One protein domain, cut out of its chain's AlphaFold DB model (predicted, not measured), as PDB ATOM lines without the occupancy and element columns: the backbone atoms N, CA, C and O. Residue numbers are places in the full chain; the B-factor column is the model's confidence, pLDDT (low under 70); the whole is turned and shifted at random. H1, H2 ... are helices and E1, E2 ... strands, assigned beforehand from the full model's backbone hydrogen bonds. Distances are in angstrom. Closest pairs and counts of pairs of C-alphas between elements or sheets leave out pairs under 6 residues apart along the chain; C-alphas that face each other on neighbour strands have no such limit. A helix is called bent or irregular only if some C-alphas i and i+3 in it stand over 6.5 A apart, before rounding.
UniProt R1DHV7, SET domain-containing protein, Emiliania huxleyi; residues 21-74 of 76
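This is residues 21 to 74 of the 76 residues of the protein "SET domain-containing protein" of Emiliania huxleyi (UniProt R1DHV7). With little regular structure, this is a long bent hairpin of E1 and E2, with two long loop stretches, residues 21 to 35 and 54 to 68, at its open end; residues 69 to 74, with the short helix H1, stick out. The printed part has 54 residues, and the named elements hold only 20 of them, in the order E1, E2, H1 along the chain, mostly strand; the sheet E1 - E2 is antiparallel. It is only just loose, close to compact, with a radius of gyration of the C-alphas of 12.3 A and spans of 35 by 28 by 19 A.

Residues 25 to 26 pair with 64 to 65, parallel. E1, residues 36 to 43, bends by 54 degrees at residue 40. It forms a hairpin with E2, residues 46 to 53, antiparallel at 155 degrees; N 39 and O 50 are 2.8 A apart, within hydrogen-bond range. H1, residues 69 to 72, is apart from E1 and too short for an O i to N i+4 pair; its one O i to N i+3 pair is within range.

E1, 20.5 A long, begins at C-alpha 36 (66.298, -4.541, 110.937). E2 measures 22.2 A. H1 ends at C-alpha 72 (77.481, 9.735, 109.321).

The C-alphas farthest apart, of Gly 45 and Gly 60, are 35.8 A apart. The printed part has no cut; E2 to H1 is a long link. No printed residue is under 70 in pLDDT.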
ATOM      1  N   LEU A  21      59.432   4.574 115.730       94.56
ATOM      2  CA  LEU A  21      60.577   4.299 114.853       94.56
ATOM      3  C   LEU A  21      61.712   5.317 115.007       94.56
ATOM      4  O   LEU A  21      62.857   4.991 114.717       94.56
ATOM      5  N   ARG A  22      61.430   6.527 115.509       95.19
ATOM      6  CA  ARG A  22      62.458   7.551 115.750       95.19
ATOM      7  C   ARG A  22      63.484   7.175 116.827       95.19
ATOM      8  O   ARG A  22      64.468   7.888 116.978       95.19
ATOM      9  N   PHE A  23      63.210   6.134 117.611       96.50
ATOM     10  CA  PHE A  23      64.063   5.673 118.706       96.50
ATOM     11  C   PHE A  23      64.823   4.379 118.375       96.50
ATOM     12  O   PHE A  23      65.536   3.870 119.231       96.50
ATOM     13  N   VAL A  24      64.655   3.829 117.168       97.06
ATOM     14  CA  VAL A  24      65.384   2.634 116.723       97.06
ATOM     15  C   VAL A  24      66.843   3.007 116.517       97.06
ATOM     16  O   VAL A  24      67.125   3.932 115.762       97.06
ATOM     17  N   ASN A  25      67.749   2.300 117.187       97.75
ATOM     18  CA  ASN A  25      69.153   2.682 117.253       97.75
ATOM     19  C   ASN A  25      69.980   2.179 116.065       97.75
ATOM     20  O   ASN A  25      69.566   1.337 115.261       97.75
ATOM     21  N   HIS A  26      71.194   2.722 115.975       97.38
ATOM     22  CA  HIS A  26      72.184   2.309 115.000       97.38
ATOM     23  C   HIS A  26      72.814   0.958 115.364       97.38
ATOM     24  O   HIS A  26      73.319   0.784 116.470       97.38
ATOM     25  N   ALA A  27      72.911   0.063 114.386       97.81
ATOM     26  CA  ALA A  27      73.821  -1.076 114.414       97.81
ATOM     27  C   ALA A  27      74.471  -1.248 113.030       97.81
ATOM     28  O   ALA A  27      73.736  -1.354 112.043       97.81
ATOM     29  N   PRO A  28      75.812  -1.317 112.912       96.38
ATOM     30  CA  PRO A  28      76.478  -1.508 111.625       96.38
ATOM     31  C   PRO A  28      75.993  -2.769 110.910       96.38
ATOM     32  O   PRO A  28      75.715  -3.788 111.551       96.38
ATOM     33  N   ARG A  29      75.916  -2.736 109.576       94.69
ATOM     34  CA  ARG A  29      75.577  -3.934 108.797       94.69
ATOM     35  C   ARG A  29      76.528  -5.088 109.142       94.69
ATOM     36  O   ARG A  29      77.743  -4.931 109.101       94.69
ATOM     37  N   GLY A  30      75.959  -6.254 109.447       94.25
ATOM     38  CA  GLY A  30      76.706  -7.458 109.831       94.25
ATOM     39  C   GLY A  30      77.007  -7.577 111.329       94.25
ATOM     40  O   GLY A  30      77.444  -8.640 111.763       94.25
ATOM     41  N   ALA A  31      76.741  -6.543 112.135       97.00
ATOM     42  CA  ALA A  31      76.824  -6.656 113.589       97.00
ATOM     43  C   ALA A  31      75.701  -7.565 114.136       97.00
ATOM     44  O   ALA A  31      74.590  -7.523 113.605       97.00
ATOM     45  N   PRO A  32      75.923  -8.318 115.233       95.75
ATOM     46  CA  PRO A  32      74.891  -9.181 115.829       95.75
ATOM     47  C   PRO A  32      73.585  -8.453 116.198       95.75
ATOM     48  O   PRO A  32      72.498  -9.025 116.090       95.75
ATOM     49  N   ALA A  33      73.695  -7.182 116.598       97.06
ATOM     50  CA  ALA A  33      72.565  -6.323 116.950       97.06
ATOM     51  C   ALA A  33      71.777  -5.799 115.732       97.06
ATOM     52  O   ALA A  33      70.676  -5.289 115.896       97.06
ATOM     53  N   ASN A  34      72.308  -5.907 114.508       98.25
ATOM     54  CA  ASN A  34      71.607  -5.470 113.302       98.25
ATOM     55  C   ASN A  34      70.554  -6.518 112.914       98.25
ATOM     56  O   ASN A  34      70.870  -7.560 112.339       98.25
ATOM     57  N   ASN A  35      69.300  -6.246 113.262       98.44
ATOM     58  CA  ASN A  35      68.167  -7.147 113.041       98.44
ATOM     59  C   ASN A  35      67.038  -6.509 112.223       98.44
ATOM     60  O   ASN A  35      66.025  -7.160 111.954       98.44
ATOM     61  N   ALA A  36      67.222  -5.261 111.791       98.25
ATOM     62  CA  ALA A  36      66.298  -4.541 110.937       98.25
ATOM     63  C   ALA A  36      67.015  -3.825 109.786       98.25
ATOM     64  O   ALA A  36      68.229  -3.618 109.777       98.25
ATOM     65  N   THR A  37      66.239  -3.426 108.785       97.12
ATOM     66  CA  THR A  37      66.682  -2.622 107.650       97.12
ATOM     67  C   THR A  37      65.660  -1.533 107.345       97.12
ATOM     68  O   THR A  37      64.480  -1.682 107.655       97.12
ATOM     69  N   CYS A  38      66.126  -0.432 106.760       95.50
ATOM     70  CA  CYS A  38      65.318   0.733 106.433       95.50
ATOM     71  C   CYS A  38      65.258   0.906 104.911       95.50
ATOM     72  O   CYS A  38      66.297   0.942 104.246       95.50
ATOM     73  N   TRP A  39      64.050   1.019 104.360       93.25
ATOM     74  CA  TRP A  39      63.806   1.177 102.929       93.25
ATOM     75  C   TRP A  39      62.969   2.415 102.641       93.25
ATOM     76  O   TRP A  39      61.977   2.677 103.319       93.25
ATOM     77  N   ALA A  40      63.341   3.131 101.583       91.81
ATOM     78  CA  ALA A  40      62.473   4.107 100.944       91.81
ATOM     79  C   ALA A  40      61.692   3.413  99.824       91.81
ATOM     80  O   ALA A  40      62.294   2.821  98.928       91.81
ATOM     81  N   VAL A  41      60.365   3.480  99.871       93.50
ATOM     82  CA  VAL A  41      59.477   2.858  98.877       93.50
ATOM     83  C   VAL A  41      58.488   3.881  98.335       93.50
ATOM     84  O   VAL A  41      58.053   4.763  99.069       93.50
ATOM     85  N   LEU A  42      58.132   3.773  97.055       91.88
ATOM     86  CA  LEU A  42      57.094   4.592  96.429       91.88
ATOM     87  C   LEU A  42      55.784   3.794  96.399       91.88
ATOM     88  O   LEU A  42      55.713   2.762  95.737       91.88
ATOM     89  N   VAL A  43      54.763   4.267  97.109       92.50
ATOM     90  CA  VAL A  43      53.430   3.654  97.198       92.50
ATOM     91  C   VAL A  43      52.406   4.715  96.818       92.50
ATOM     92  O   VAL A  43      52.400   5.793  97.403       92.50
ATOM     93  N   ASP A  44      51.588   4.450  95.797       93.06
ATOM     94  CA  ASP A  44      50.527   5.355  95.322       93.06
ATOM     95  C   ASP A  44      50.994   6.803  95.066       93.06
ATOM     96  O   ASP A  44      50.329   7.784  95.399       93.06
ATOM     97  N   GLY A  45      52.187   6.939  94.477       87.75
ATOM     98  CA  GLY A  45      52.797   8.237  94.180       87.75
ATOM     99  C   GLY A  45      53.391   8.949  95.400       87.75
ATOM    100  O   GLY A  45      53.746  10.124  95.291       87.75
ATOM    101  N   ALA A  46      53.521   8.258  96.539       88.12
ATOM    102  CA  ALA A  46      54.122   8.777  97.756       88.12
ATOM    103  C   ALA A  46      55.324   7.970  98.255       88.12
ATOM    104  O   ALA A  46      55.291   6.748  98.328       88.12
ATOM    105  N   PHE A  47      56.417   8.659  98.590       90.50
ATOM    106  CA  PHE A  47      57.565   8.057  99.262       90.50
ATOM    107  C   PHE A  47      57.254   7.784 100.735       90.50
ATOM    108  O   PHE A  47      56.917   8.701 101.488       90.50
ATOM    109  N   HIS A  48      57.460   6.538 101.145       92.31
ATOM    110  CA  HIS A  48      57.382   6.057 102.516       92.31
ATOM    111  C   HIS A  48      58.739   5.533 102.975       92.31
ATOM    112  O   HIS A  48      59.501   4.982 102.183       92.31
ATOM    113  N   ILE A  49      59.007   5.665 104.274       93.19
ATOM    114  CA  ILE A  49      60.114   4.981 104.939       93.19
ATOM    115  C   ILE A  49      59.545   3.806 105.727       93.19
ATOM    116  O   ILE A  49      58.659   3.990 106.563       93.19
ATOM    117  N   LEU A  50      60.057   2.612 105.451       94.25
ATOM    118  CA  LEU A  50      59.685   1.374 106.123       94.25
ATOM    119  C   LEU A  50      60.892   0.807 106.861       94.25
ATOM    120  O   LEU A  50      61.995   0.787 106.320       94.25
ATOM    121  N   VAL A  51      60.661   0.307 108.071       96.00
ATOM    122  CA  VAL A  51      61.636  -0.490 108.816       96.00
ATOM    123  C   VAL A  51      61.115  -1.919 108.873       96.00
ATOM    124  O   VAL A  51      60.002  -2.148 109.345       96.00
ATOM    125  N   ALA A  52      61.901  -2.862 108.366       96.19
ATOM    126  CA  ALA A  52      61.556  -4.278 108.318       96.19
ATOM    127  C   ALA A  52      62.633  -5.109 109.013       96.19
ATOM    128  O   ALA A  52      63.825  -4.847 108.856       96.19
ATOM    129  N   THR A  53      62.223  -6.123 109.769       97.75
ATOM    130  CA  THR A  53      63.149  -7.076 110.385       97.75
ATOM    131  C   THR A  53      63.783  -7.971 109.320       97.75
ATOM    132  O   THR A  53      63.102  -8.431 108.406       97.75
ATOM    133  N   THR A  54      65.081  -8.248 109.438       97.44
ATOM    134  CA  THR A  54      65.843  -9.095 108.498       97.44
ATOM    135  C   THR A  54      65.976 -10.545 108.967       97.44
ATOM    136  O   THR A  54      66.454 -11.399 108.223       97.44
ATOM    137  N   ARG A  55      65.540 -10.827 110.197       96.62
ATOM    138  CA  ARG A  55      65.473 -12.150 110.827       96.62
ATOM    139  C   ARG A  55      64.372 -12.172 111.891       96.62
ATOM    140  O   ARG A  55      63.758 -11.143 112.160       96.62
ATOM    141  N   ALA A  56      64.149 -13.330 112.509       97.69
ATOM    142  CA  ALA A  56      63.338 -13.418 113.719       97.69
ATOM    143  C   ALA A  56      63.947 -12.558 114.844       97.69
ATOM    144  O   ALA A  56      65.175 -12.480 114.975       97.69
ATOM    145  N   VAL A  57      63.080 -11.909 115.620       97.50
ATOM    146  CA  VAL A  57      63.428 -11.031 116.743       97.50
ATOM    147  C   VAL A  57      62.668 -11.525 117.963       97.50
ATOM    148  O   VAL A  57      61.447 -11.685 117.911       97.50
ATOM    149  N   GLU A  58      63.392 -11.780 119.045       97.75
ATOM    150  CA  GLU A  58      62.800 -12.303 120.274       97.75
ATOM    151  C   GLU A  58      62.166 -11.194 121.120       97.75
ATOM    152  O   GLU A  58      62.500 -10.009 121.024       97.75
ATOM    153  N   LYS A  59      61.235 -11.568 122.003       97.81
ATOM    154  CA  LYS A  59      60.610 -10.602 122.914       97.81
ATOM    155  C   LYS A  59      61.670  -9.951 123.809       97.81
ATOM    156  O   LYS A  59      62.347 -10.630 124.572       97.81
ATOM    157  N   GLY A  60      61.714  -8.619 123.788       97.38
ATOM    158  CA  GLY A  60      62.657  -7.825 124.581       97.38
ATOM    159  C   GLY A  60      63.997  -7.584 123.887       97.38
ATOM    160  O   GLY A  60      64.810  -6.832 124.416       97.38
ATOM    161  N   GLU A  61      64.216  -8.167 122.709       97.81
ATOM    162  CA  GLU A  61      65.351  -7.820 121.867       97.81
ATOM    163  C   GLU A  61      65.163  -6.414 121.274       97.81
ATOM    164  O   GLU A  61      64.080  -6.047 120.810       97.81
ATOM    165  N   GLU A  62      66.222  -5.608 121.308       97.62
ATOM    166  CA  GLU A  62      66.220  -4.263 120.741       97.62
ATOM    167  C   GLU A  62      66.227  -4.314 119.210       97.62
ATOM    168  O   GLU A  62      66.992  -5.067 118.612       97.62
ATOM    169  N   LEU A  63      65.414  -3.474 118.564       98.25
ATOM    170  CA  LEU A  63      65.505  -3.262 117.121       98.25
ATOM    171  C   LEU A  63      66.632  -2.279 116.810       98.25
ATOM    172  O   LEU A  63      66.645  -1.168 117.344       98.25
ATOM    173  N   ALA A  64      67.521  -2.652 115.893       98.31
ATOM    174  CA  ALA A  64      68.564  -1.764 115.401       98.31
ATOM    175  C   ALA A  64      68.900  -2.032 113.928       98.31
ATOM    176  O   ALA A  64      68.855  -3.168 113.443       98.31
ATOM    177  N   TYR A  65      69.245  -0.964 113.207       98.00
ATOM    178  CA  TYR A  65      69.628  -1.029 111.796       98.00
ATOM    179  C   TYR A  65      70.783  -0.086 111.465       98.00
ATOM    180  O   TYR A  65      71.140   0.814 112.222       98.00
ATOM    181  N   ASP A  66      71.376  -0.280 110.292       97.44
ATOM    182  CA  ASP A  66      72.469   0.563 109.823       97.44
ATOM    183  C   ASP A  66      71.924   1.892 109.286       97.44
ATOM    184  O   ASP A  66      71.218   1.927 108.277       97.44
ATOM    185  N   TYR A  67      72.270   2.995 109.950       96.06
ATOM    186  CA  TYR A  67      71.871   4.356 109.566       96.06
ATOM    187  C   TYR A  67      72.446   4.781 108.209       96.06
ATOM    188  O   TYR A  67      71.944   5.718 107.588       96.06
ATOM    189  N   GLY A  68      73.477   4.082 107.732       93.62
ATOM    190  CA  GLY A  68      74.101   4.314 106.445       93.62
ATOM    191  C   GLY A  68      75.106   5.463 106.456       93.62
ATOM    192  O   GLY A  68      75.100   6.359 107.302       93.62
ATOM    193  N   SER A  69      75.985   5.447 105.458       90.81
ATOM    194  CA  SER A  69      77.077   6.414 105.314       90.81
ATOM    195  C   SER A  69      76.595   7.861 105.177       90.81
ATOM    196  O   SER A  69      77.245   8.768 105.685       90.81
ATOM    197  N   ALA A  70      75.440   8.089 104.545       87.00
ATOM    198  CA  ALA A  70      74.882   9.427 104.355       87.00
ATOM    199  C   ALA A  70      74.517  10.125 105.676       87.00
ATOM    200  O   ALA A  70      74.602  11.350 105.759       87.00
ATOM    201  N   TYR A  71      74.114   9.369 106.704       89.12
ATOM    202  CA  TYR A  71      73.872   9.922 108.034       89.12
ATOM    203  C   TYR A  71      75.188  10.369 108.675       89.12
ATOM    204  O   TYR A  71      75.313  11.519 109.096       89.12
ATOM    205  N   TRP A  72      76.185   9.483 108.689       89.12
ATOM    206  CA  TRP A  72      77.481   9.735 109.321       89.12
ATOM    207  C   TRP A  72      78.276  10.841 108.632       89.12
ATOM    208  O   TRP A  72      78.862  11.672 109.311       89.12
ATOM    209  N   ALA A  73      78.205  10.940 107.303       88.75
ATOM    210  CA  ALA A  73      78.830  12.023 106.544       88.75
ATOM    211  C   ALA A  73      78.303  13.425 106.916       88.75
ATOM    212  O   ALA A  73      78.932  14.422 106.579       88.75
ATOM    213  N   ARG A  74      77.144  13.518 107.583       84.38
ATOM    214  CA  ARG A  74      76.540  14.783 108.039       84.38
ATOM    215  C   ARG A  74      76.775  15.075 109.523       84.38
ATOM    216  O   ARG A  74      76.401  16.154 109.971       84.38
TER     217      ARG A  74